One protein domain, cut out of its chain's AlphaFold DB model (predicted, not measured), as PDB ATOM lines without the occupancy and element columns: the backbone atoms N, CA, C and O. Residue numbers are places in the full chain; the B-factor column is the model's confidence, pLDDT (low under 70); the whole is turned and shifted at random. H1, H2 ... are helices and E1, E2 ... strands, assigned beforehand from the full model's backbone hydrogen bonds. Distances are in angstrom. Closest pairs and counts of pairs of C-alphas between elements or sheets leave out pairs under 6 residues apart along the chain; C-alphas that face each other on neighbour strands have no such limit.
ATOM      1  N   PHE A   2     126.642 159.782 146.062       95.88
ATOM      2  CA  PHE A   2     125.909 158.745 146.819       95.88
ATOM      3  C   PHE A   2     125.426 157.558 145.965       95.88
ATOM      4  O   PHE A   2     124.424 156.933 146.288       95.88
ATOM      5  N   ILE A   3     126.078 157.281 144.833       95.25
ATOM      6  CA  ILE A   3     125.673 156.222 143.899       95.25
ATOM      7  C   ILE A   3     126.919 155.442 143.496       95.25
ATOM      8  O   ILE A   3     127.901 156.059 143.076       95.25
ATOM      9  N   ASP A   4     126.839 154.117 143.585       95.38
ATOM     10  CA  ASP A   4     127.805 153.183 143.003       95.38
ATOM     11  C   ASP A   4     127.210 152.467 141.784       95.38
ATOM     12  O   ASP A   4     126.008 152.211 141.745       95.38
ATOM     13  N   GLU A   5     128.049 152.051 140.833       95.50
ATOM     14  CA  GLU A   5     127.698 151.185 139.700       95.50
ATOM     15  C   GLU A   5     128.437 149.836 139.780       95.50
ATOM     16  O   GLU A   5     129.649 149.769 139.984       95.50
ATOM     17  N   CYS A   6     127.730 148.726 139.552       96.12
ATOM     18  CA  CYS A   6     128.356 147.415 139.394       96.12
ATOM     19  C   CYS A   6     129.057 147.279 138.037       96.12
ATOM     20  O   CYS A   6     128.411 147.340 136.988       96.12
ATOM     21  N   ASN A   7     130.354 146.957 138.048       95.62
ATOM     22  CA  ASN A   7     131.144 146.797 136.824       95.62
ATOM     23  C   ASN A   7     130.598 145.745 135.838       95.62
ATOM     24  O   ASN A   7     130.705 145.958 134.631       95.62
ATOM     25  N   LEU A   8     130.004 144.649 136.335       94.31
ATOM     26  CA  LEU A   8     129.479 143.554 135.509       94.31
ATOM     27  C   LEU A   8     128.028 143.769 135.059       94.31
ATOM     28  O   LEU A   8     127.742 143.725 133.868       94.31
ATOM     29  N   CYS A   9     127.096 143.956 136.000       93.44
ATOM     30  CA  CYS A   9     125.663 144.006 135.675       93.44
ATOM     31  C   CYS A   9     125.130 145.414 135.384       93.44
ATOM     32  O   CYS A   9     123.951 145.539 135.057       93.44
ATOM     33  N   LYS A  10     125.967 146.453 135.524       93.38
ATOM     34  CA  LYS A  10     125.626 147.861 135.262       93.38
ATOM     35  C   LYS A  10     124.437 148.402 136.053       93.38
ATOM     36  O   LYS A  10     123.869 149.425 135.692       93.38
ATOM     37  N   ARG A  11     124.085 147.738 137.159       93.94
ATOM     38  CA  ARG A  11     123.123 148.274 138.118       93.94
ATOM     39  C   ARG A  11     123.766 149.297 139.032       93.94
ATOM     40  O   ARG A  11     124.916 149.120 139.433       93.94
ATOM     41  N   GLN A  12     122.991 150.320 139.357       95.50
ATOM     42  CA  GLN A  12     123.363 151.411 140.238       95.50
ATOM     43  C   GLN A  12     122.642 151.285 141.580       95.50
ATOM     44  O   GLN A  12     121.471 150.906 141.616       95.50
ATOM     45  N   PHE A  13     123.327 151.621 142.669       95.81
ATOM     46  CA  PHE A  13     122.797 151.524 144.030       95.81
ATOM     47  C   PHE A  13     123.055 152.809 144.807       95.81
ATOM     48  O   PHE A  13     124.143 153.377 144.701       95.81
ATOM     49  N   VAL A  14     122.068 153.254 145.589       96.56
ATOM     50  CA  VAL A  14     122.228 154.407 146.490       96.56
ATOM     51  C   VAL A  14     123.028 153.991 147.727       96.56
ATOM     52  O   VAL A  14     122.840 152.897 148.256       96.56
ATOM     53  N   ARG A  15     123.915 154.877 148.185       94.00
ATOM     54  CA  ARG A  15     124.696 154.755 149.424       94.00
ATOM     55  C   ARG A  15     124.146 155.708 150.485       94.00
ATOM     56  O   ARG A  15     123.776 156.831 150.152       94.00
ATOM     57  N   SER A  16     124.208 155.310 151.753       94.50
ATOM     58  CA  SER A  16     123.961 156.205 152.894       94.50
ATOM     59  C   SER A  16     125.112 157.179 153.171       94.50
ATOM     60  O   SER A  16     124.896 158.274 153.681       94.50
ATOM     61  N   CYS A  17     126.341 156.822 152.789       93.94
ATOM     62  CA  CYS A  17     127.527 157.663 152.929       93.94
ATOM     63  C   CYS A  17     128.089 158.107 151.562       93.94
ATOM     64  O   CYS A  17     127.967 157.372 150.570       93.94
ATOM     65  N   PRO A  18     128.727 159.292 151.481       95.38
ATOM     66  CA  PRO A  18     129.408 159.715 150.264       95.38
ATOM     67  C   PRO A  18     130.567 158.764 149.936       95.38
ATOM     68  O   PRO A  18     131.148 158.133 150.818       95.38
ATOM     69  N   VAL A  19     130.915 158.653 148.655       93.44
ATOM     70  CA  VAL A  19     132.155 157.978 148.248       93.44
ATOM     71  C   VAL A  19     133.379 158.803 148.652       93.44
ATOM     72  O   VAL A  19     133.407 160.018 148.478       93.44
ATOM     73  N   GLU A  20     134.409 158.119 149.141       91.25
ATOM     74  CA  GLU A  20     135.728 158.697 149.447       91.25
ATOM     75  C   GLU A  20     136.606 158.840 148.188       91.25
ATOM     76  O   GLU A  20     137.698 159.406 148.229       91.25
ATOM     77  N   THR A  21     136.147 158.301 147.055       91.69
ATOM     78  CA  THR A  21     136.889 158.226 145.797       91.69
ATOM     79  C   THR A  21     136.234 159.016 144.670       91.69
ATOM     80  O   THR A  21     135.024 159.231 144.631       91.69
ATOM     81  N   VAL A  22     137.074 159.429 143.722       92.94
ATOM     82  CA  VAL A  22     136.693 160.084 142.468       92.94
ATOM     83  C   VAL A  22     137.297 159.305 141.308       92.94
ATOM     84  O   VAL A  22     138.444 158.842 141.406       92.94
ATOM     85  N   GLY A  23     136.542 159.218 140.211       94.00
ATOM     86  CA  GLY A  23     137.000 158.692 138.933       94.00
ATOM     87  C   GLY A  23     136.713 157.209 138.758       94.00
ATOM     88  O   GLY A  23     137.602 156.481 138.323       94.00
ATOM     89  N   LYS A  24     135.498 156.759 139.106       93.12
ATOM     90  CA  LYS A  24     135.047 155.365 138.961       93.12
ATOM     91  C   LYS A  24     136.074 154.375 139.511       93.12
ATOM     92  O   LYS A  24     136.537 153.479 138.803       93.12
ATOM     93  N   LYS A  25     136.456 154.535 140.779       95.50
ATOM     94  CA  LYS A  25     137.341 153.610 141.498       95.50
ATOM     95  C   LYS A  25     136.520 152.511 142.165       95.50
ATOM     96  O   LYS A  25     135.351 152.690 142.494       95.50
ATOM     97  N   CYS A  26     137.129 151.340 142.334       95.00
ATOM     98  CA  CYS A  26     136.474 150.196 142.965       95.00
ATOM     99  C   CYS A  26     136.321 150.446 144.470       95.00
ATOM    100  O   CYS A  26     137.321 150.606 145.165       95.00
ATOM    101  N   SER A  27     135.091 150.400 144.978       90.12
ATOM    102  CA  SER A  27     134.787 150.513 146.415       90.12
ATOM    103  C   SER A  27     135.117 149.243 147.216       90.12
ATOM    104  O   SER A  27     134.995 149.224 148.436       90.12
ATOM    105  N   GLY A  28     135.446 148.138 146.536       90.50
ATOM    106  CA  GLY A  28     135.610 146.809 147.136       90.50
ATOM    107  C   GLY A  28     134.296 146.088 147.478       90.50
ATOM    108  O   GLY A  28     134.300 144.861 147.607       90.50
ATOM    109  N   VAL A  29     133.168 146.805 147.545       92.50
ATOM    110  CA  VAL A  29     131.855 146.262 147.926       92.50
ATOM    111  C   VAL A  29     131.333 145.288 146.849       92.50
ATOM    112  O   VAL A  29     131.408 145.588 145.648       92.50
ATOM    113  N   PRO A  30     130.826 144.093 147.221       94.94
ATOM    114  CA  PRO A  30     130.200 143.166 146.281       94.94
ATOM    115  C   PRO A  30     128.858 143.701 145.770       94.94
ATOM    116  O   PRO A  30     128.127 144.389 146.474       94.94
ATOM    117  N   CYS A  31     128.508 143.361 144.531       95.62
ATOM    118  CA  CYS A  31     127.242 143.788 143.944       95.62
ATOM    119  C   CYS A  31     126.028 143.117 144.614       95.62
ATOM    120  O   CYS A  31     125.940 141.892 144.643       95.62
ATOM    121  N   ALA A  32     125.052 143.920 145.043       91.62
ATOM    122  CA  ALA A  32     123.833 143.452 145.705       91.62
ATOM    123  C   ALA A  32     122.773 142.826 144.766       91.62
ATOM    124  O   ALA A  32     121.792 142.257 145.238       91.62
ATOM    125  N   SER A  33     122.924 142.917 143.436       90.94
ATOM    126  CA  SER A  33     121.923 142.368 142.504       90.94
ATOM    127  C   SER A  33     121.919 140.838 142.417       90.94
ATOM    128  O   SER A  33     122.961 140.185 142.342       90.94
ATOM    129  N   GLY A  34     120.717 140.270 142.301       86.06
ATOM    130  CA  GLY A  34     120.487 138.907 141.820       86.06
ATOM    131  C   GLY A  34     120.174 138.856 140.319       86.06
ATOM    132  O   GLY A  34     119.585 139.784 139.751       86.06
ATOM    133  N   HIS A  35     120.543 137.749 139.675       79.94
ATOM    134  CA  HIS A  35     120.092 137.388 138.329       79.94
ATOM    135  C   HIS A  35     118.787 136.571 138.385       79.94
ATOM    136  O   HIS A  35     118.498 135.913 139.386       79.94
ATOM    137  N   ALA A  36     118.014 136.563 137.292       68.50
ATOM    138  CA  ALA A  36     116.886 135.644 137.142       68.50
ATOM    139  C   ALA A  36     117.399 134.193 137.241       68.50
ATOM    140  O   ALA A  36     118.295 133.804 136.492       68.50
ATOM    141  N   GLY A  37     116.889 133.430 138.215       74.56
ATOM    142  CA  GLY A  37     117.474 132.152 138.651       74.56
ATOM    143  C   GLY A  37     118.261 132.213 139.972       74.56
ATOM    144  O   GLY A  37     119.023 131.296 140.263       74.56
ATOM    145  N   GLY A  38     118.130 133.290 140.757       80.38
ATOM    146  CA  GLY A  38     118.574 133.368 142.160       80.38
ATOM    147  C   GLY A  38     120.085 133.491 142.390       80.38
ATOM    148  O   GLY A  38     120.529 133.637 143.525       80.38
ATOM    149  N   ARG A  39     120.904 133.458 141.332       88.50
ATOM    150  CA  ARG A  39     122.364 133.575 141.450       88.50
ATOM    151  C   ARG A  39     122.763 135.035 141.727       88.50
ATOM    152  O   ARG A  39     122.380 135.902 140.935       88.50
ATOM    153  N   PRO A  40     123.551 135.327 142.779       91.06
ATOM    154  CA  PRO A  40     124.036 136.678 143.044       91.06
ATOM    155  C   PRO A  40     125.041 137.120 141.975       91.06
ATOM    156  O   PRO A  40     125.810 136.313 141.438       91.06
ATOM    157  N   CYS A  41     125.054 138.415 141.670       94.88
ATOM    158  CA  CYS A  41     126.034 139.002 140.772       94.88
ATOM    159  C   CYS A  41     127.429 138.966 141.414       94.88
ATOM    160  O   CYS A  41     127.631 139.408 142.540       94.88
ATOM    161  N   ARG A  42     128.431 138.488 140.670       94.00
ATOM    162  CA  ARG A  42     129.823 138.390 141.152       94.00
ATOM    163  C   ARG A  42     130.630 139.687 140.999       94.00
ATOM    164  O   ARG A  42     131.838 139.680 141.224       94.00
ATOM    165  N   GLY A  43     129.980 140.778 140.594       95.75
ATOM    166  CA  GLY A  43     130.630 142.056 140.326       95.75
ATOM    167  C   GLY A  43     131.131 142.774 141.580       95.75
ATOM    168  O   GLY A  43     130.933 142.337 142.720       95.75
ATOM    169  N   ARG A  44     131.784 143.908 141.344       96.56
ATOM    170  CA  ARG A  44     132.164 144.880 142.371       96.56
ATOM    171  C   ARG A  44     131.560 146.235 142.040       96.56
ATOM    172  O   ARG A  44     131.346 146.546 140.867       96.56
ATOM    173  N   LEU A  45     131.263 146.991 143.087       95.88
ATOM    174  CA  LEU A  45     130.725 148.338 143.009       95.88
ATOM    175  C   LEU A  45     131.856 149.357 142.836       95.88
ATOM    176  O   LEU A  45     132.888 149.273 143.507       95.88
ATOM    177  N   TYR A  46     131.656 150.304 141.931       96.31
ATOM    178  CA  TYR A  46     132.576 151.388 141.603       96.31
ATOM    179  C   TYR A  46     131.864 152.722 141.802       96.31
ATOM    180  O   TYR A  46     130.668 152.800 141.526       96.31
ATOM    181  N   ASP A  47     132.580 153.760 142.235       95.75
ATOM    182  CA  ASP A  47     131.944 155.056 142.470       95.75
ATOM    183  C   ASP A  47     131.329 155.652 141.191       95.75
ATOM    184  O   ASP A  47     131.838 155.498 140.079       95.75
ATOM    185  N   GLY A  48     130.200 156.343 141.347       93.44
ATOM    186  CA  GLY A  48     129.528 157.053 140.261       93.44
ATOM    187  C   GLY A  48     130.093 158.449 139.971       93.44
ATOM    188  O   GLY A  48     129.385 159.255 139.368       93.44
ATOM    189  N   VAL A  49     131.299 158.800 140.441       95.62
ATOM    190  CA  VAL A  49     131.871 160.143 140.250       95.62
ATOM    191  C   VAL A  49     132.809 160.135 139.046       95.62
ATOM    192  O   VAL A  49     133.780 159.384 138.981       95.62
ATOM    193  N   LEU A  50     132.502 160.981 138.062       95.00
ATOM    194  CA  LEU A  50     133.304 161.116 136.850       95.00
ATOM    195  C   LEU A  50     134.583 161.917 137.131       95.00
ATOM    196  O   LEU A  50     134.582 162.841 137.940       95.00
ATOM    197  N   ASP A  51     135.645 161.566 136.411       95.06
ATOM    198  CA  ASP A  51     136.864 162.374 136.269       95.06
ATOM    199  C   ASP A  51     136.879 162.979 134.853       95.06
ATOM    200  O   ASP A  51     136.071 162.579 134.011       95.06
ATOM    201  N   TRP A  52     137.794 163.898 134.558       94.25
ATOM    202  CA  TRP A  52     137.847 164.646 133.293       94.25
ATOM    203  C   TRP A  52     137.912 163.769 132.035       94.25
ATOM    204  O   TRP A  52     137.375 164.147 130.994       94.25
ATOM    205  N   GLU A  53     138.539 162.597 132.132       92.38
ATOM    206  CA  GLU A  53     138.693 161.641 131.026       92.38
ATOM    207  C   GLU A  53     137.520 160.646 130.907       92.38
ATOM    208  O   GLU A  53     137.457 159.856 129.965       92.38
ATOM    209  N   HIS A  54     136.568 160.658 131.849       93.81
ATOM    210  CA  HIS A  54     135.483 159.681 131.890       93.81
ATOM    211  C   HIS A  54     134.274 160.078 131.039       93.81
ATOM    212  O   HIS A  54     133.619 161.093 131.270       93.81
ATOM    213  N   SER A  55     133.867 159.172 130.148       93.12
ATOM    214  CA  SER A  55     132.572 159.248 129.471       93.12
ATOM    215  C   SER A  55     131.401 159.246 130.463       93.12
ATOM    216  O   SER A  55     131.368 158.464 131.429       93.12
ATOM    217  N   TYR A 140     110.559 169.548 153.743       94.56
ATOM    218  CA  TYR A 140     111.483 168.436 153.570       94.56
ATOM    219  C   TYR A 140     111.167 167.285 154.537       94.56
ATOM    220  O   TYR A 140     111.148 167.472 155.752       94.56
ATOM    221  N   ASN A 141     110.984 166.078 153.994       93.81
ATOM    222  CA  ASN A 141     110.701 164.867 154.761       93.81
ATOM    223  C   ASN A 141     111.877 163.880 154.723       93.81
ATOM    224  O   ASN A 141     112.263 163.378 153.665       93.81
ATOM    225  N   ASP A 142     112.384 163.528 155.903       91.25
ATOM    226  CA  ASP A 142     113.449 162.537 156.078       91.25
ATOM    227  C   ASP A 142     113.076 161.134 155.580       91.25
ATOM    228  O   ASP A 142     113.952 160.401 155.118       91.25
ATOM    229  N   ALA A 143     111.794 160.757 155.646       90.56
ATOM    230  CA  ALA A 143     111.342 159.430 155.227       90.56
ATOM    231  C   ALA A 143     111.416 159.221 153.702       90.56
ATOM    232  O   ALA A 143     111.538 158.083 153.253       90.56
ATOM    233  N   ASP A 144     111.395 160.299 152.912       90.38
ATOM    234  CA  ASP A 144     111.535 160.255 151.450       90.38
ATOM    235  C   ASP A 144     113.009 160.362 150.992       90.38
ATOM    236  O   ASP A 144     113.314 160.297 149.797       90.38
ATOM    237  N   ASN A 145     113.957 160.506 151.927       92.56
ATOM    238  CA  ASN A 145     115.377 160.625 151.612       92.56
ATOM    239  C   ASN A 145     116.012 159.253 151.331       92.56
ATOM    240  O   ASN A 145     116.383 158.516 152.247       92.56
ATOM    241  N   TYR A 146     116.244 158.954 150.050       93.19
ATOM    242  CA  TYR A 146     116.925 157.732 149.605       93.19
ATOM    243  C   TYR A 146     118.289 157.479 150.278       93.19
ATOM    244  O   TYR A 146     118.673 156.324 150.417       93.19
ATOM    245  N   ILE A 147     119.018 158.507 150.726       94.69
ATOM    246  CA  ILE A 147     120.300 158.334 151.435       94.69
ATOM    247  C   ILE A 147     120.061 157.732 152.831       94.69
ATOM    248  O   ILE A 147     120.717 156.759 153.193       94.69
ATOM    249  N   LYS A 148     119.069 158.238 153.580       93.38
ATOM    250  CA  LYS A 148     118.679 157.698 154.898       93.38
ATOM    251  C   LYS A 148     118.057 156.308 154.771       93.38
ATOM    252  O   LYS A 148     118.412 155.391 155.505       93.38
ATOM    253  N   LEU A 149     117.195 156.103 153.773       93.69
ATOM    254  CA  LEU A 149     116.630 154.782 153.473       93.69
ATOM    255  C   LEU A 149     117.713 153.741 153.118       93.69
ATOM    256  O   LEU A 149     117.539 152.560 153.433       93.69
ATOM    257  N   ALA A 150     118.829 154.161 152.506       94.31
ATOM    258  CA  ALA A 150     119.952 153.297 152.134       94.31
ATOM    259  C   ALA A 150     120.821 152.834 153.323       94.31
ATOM    260  O   ALA A 150     121.702 151.999 153.136       94.31
ATOM    261  N   GLU A 151     120.585 153.333 154.544       93.31
ATOM    262  CA  GLU A 151     121.215 152.792 155.761       93.31
ATOM    263  C   GLU A 151     120.720 151.371 156.076       93.31
ATOM    264  O   GLU A 151     121.488 150.541 156.561       93.31
ATOM    265  N   TYR A 152     119.449 151.087 155.769       91.62
ATOM    266  CA  TYR A 152     118.768 149.839 156.137       91.62
ATOM    267  C   TYR A 152     118.307 149.017 154.923       91.62
ATOM    268  O   TYR A 152     118.049 147.823 155.061       91.62
ATOM    269  N   ASN A 153     118.213 149.623 153.731       93.06
ATOM    270  CA  ASN A 153     117.667 148.994 152.525       93.06
ATOM    271  C   ASN A 153     118.606 149.088 151.316       93.06
ATOM    272  O   ASN A 153     119.300 150.080 151.112       93.06
ATOM    273  N   ILE A 154     118.547 148.089 150.432       92.50
ATOM    274  CA  ILE A 154     119.193 148.155 149.114       92.50
ATOM    275  C   ILE A 154     118.268 148.912 148.155       92.50
ATOM    276  O   ILE A 154     117.178 148.440 147.830       92.50
ATOM    277  N   ILE A 155     118.717 150.068 147.667       94.88
ATOM    278  CA  ILE A 155     117.947 150.922 146.752       94.88
ATOM    279  C   ILE A 155     118.570 150.869 145.357       94.88
ATOM    280  O   ILE A 155     119.675 151.368 145.143       94.88
ATOM    281  N   ASP A 156     117.854 150.265 144.407       93.88
ATOM    282  CA  ASP A 156     118.249 150.182 142.996       93.88
ATOM    283  C   ASP A 156     117.926 151.517 142.288       93.88
ATOM    284  O   ASP A 156     116.766 151.908 142.139       93.88
ATOM    285  N   TRP A 157     118.968 152.235 141.861       94.62
ATOM    286  CA  TRP A 157     118.866 153.519 141.154       94.62
ATOM    287  C   TRP A 157     118.945 153.366 139.622       94.62
ATOM    288  O   TRP A 157     118.867 154.354 138.892       94.62
ATOM    289  N   THR A 158     119.090 152.140 139.111       94.06
ATOM    290  CA  THR A 158     119.415 151.882 137.700       94.06
ATOM    291  C   THR A 158     118.352 152.421 136.741       94.06
ATOM    292  O   THR A 158     117.196 151.988 136.763       94.06
ATOM    293  N   VAL A 159     118.762 153.279 135.803       92.50
ATOM    294  CA  VAL A 159     117.936 153.656 134.646       92.50
ATOM    295  C   VAL A 159     117.730 152.424 133.757       92.50
ATOM    296  O   VAL A 159     118.662 151.906 133.137       92.50
TER     297      VAL A 159
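What this domain is: This is residues 2 to 55 and 140 to 159 of the 352 residues of the protein "Mono-ADP-ribosyltransferase sirtuin-6" of Pararge aegeria (specked wood butterfly) (UniProt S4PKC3). With little regular structure, the model is a small antiparallel sheet of two hairpins side by side, E1 with E2 and E3 with E4, amid long loops, with short helix H1 near edge strand E2. The 74 printed residues hold four strands, then H1; the sheet's order is E2, E1, E4, E3. The class is mostly strand, with 20 residues in named elements. The whole is compact, radius of gyration of the C-alphas 13.0 A, spanning 39 by 35 by 22 A.

How they stand to each other: E1, residues 3 to 6, and E4, residues 44 to 47, are antiparallel inner strands at 145 degrees; N 5 and O 46 are 2.8 A apart, within hydrogen-bond range. E2, residues 12 to 14, is antiparallel to E1 at 147 degrees, with N 13 and O 4 within hydrogen-bond range at 2.9 A. E3, residues 26 to 30, is antiparallel to E4 at 139 degrees, with N 27 and O 45 within hydrogen-bond range at 2.9 A. H1, residues 146 to 149, only grazes the sheet; its closest C-alphas to E2 are Ile 147 and Val 14, 6.6 A. H1 is too short for an O i to N i+4 pair.

Where its parts are: E1 begins at C-alpha 3 (125.673, 156.222, 143.899); E1 and E4 are 10.2 A long, E3 10.0 A, E2 7.0 A. H1, 4.9 A, ends at C-alpha 149 (116.630, 154.782, 153.473).

The domain as a whole: Residues 56 to 139 are not printed; C-alphas 55 and 140 are 33.3 A apart. The links E2 to E3 and E3 to E4 are long. Residue 36 is under pLDDT 70.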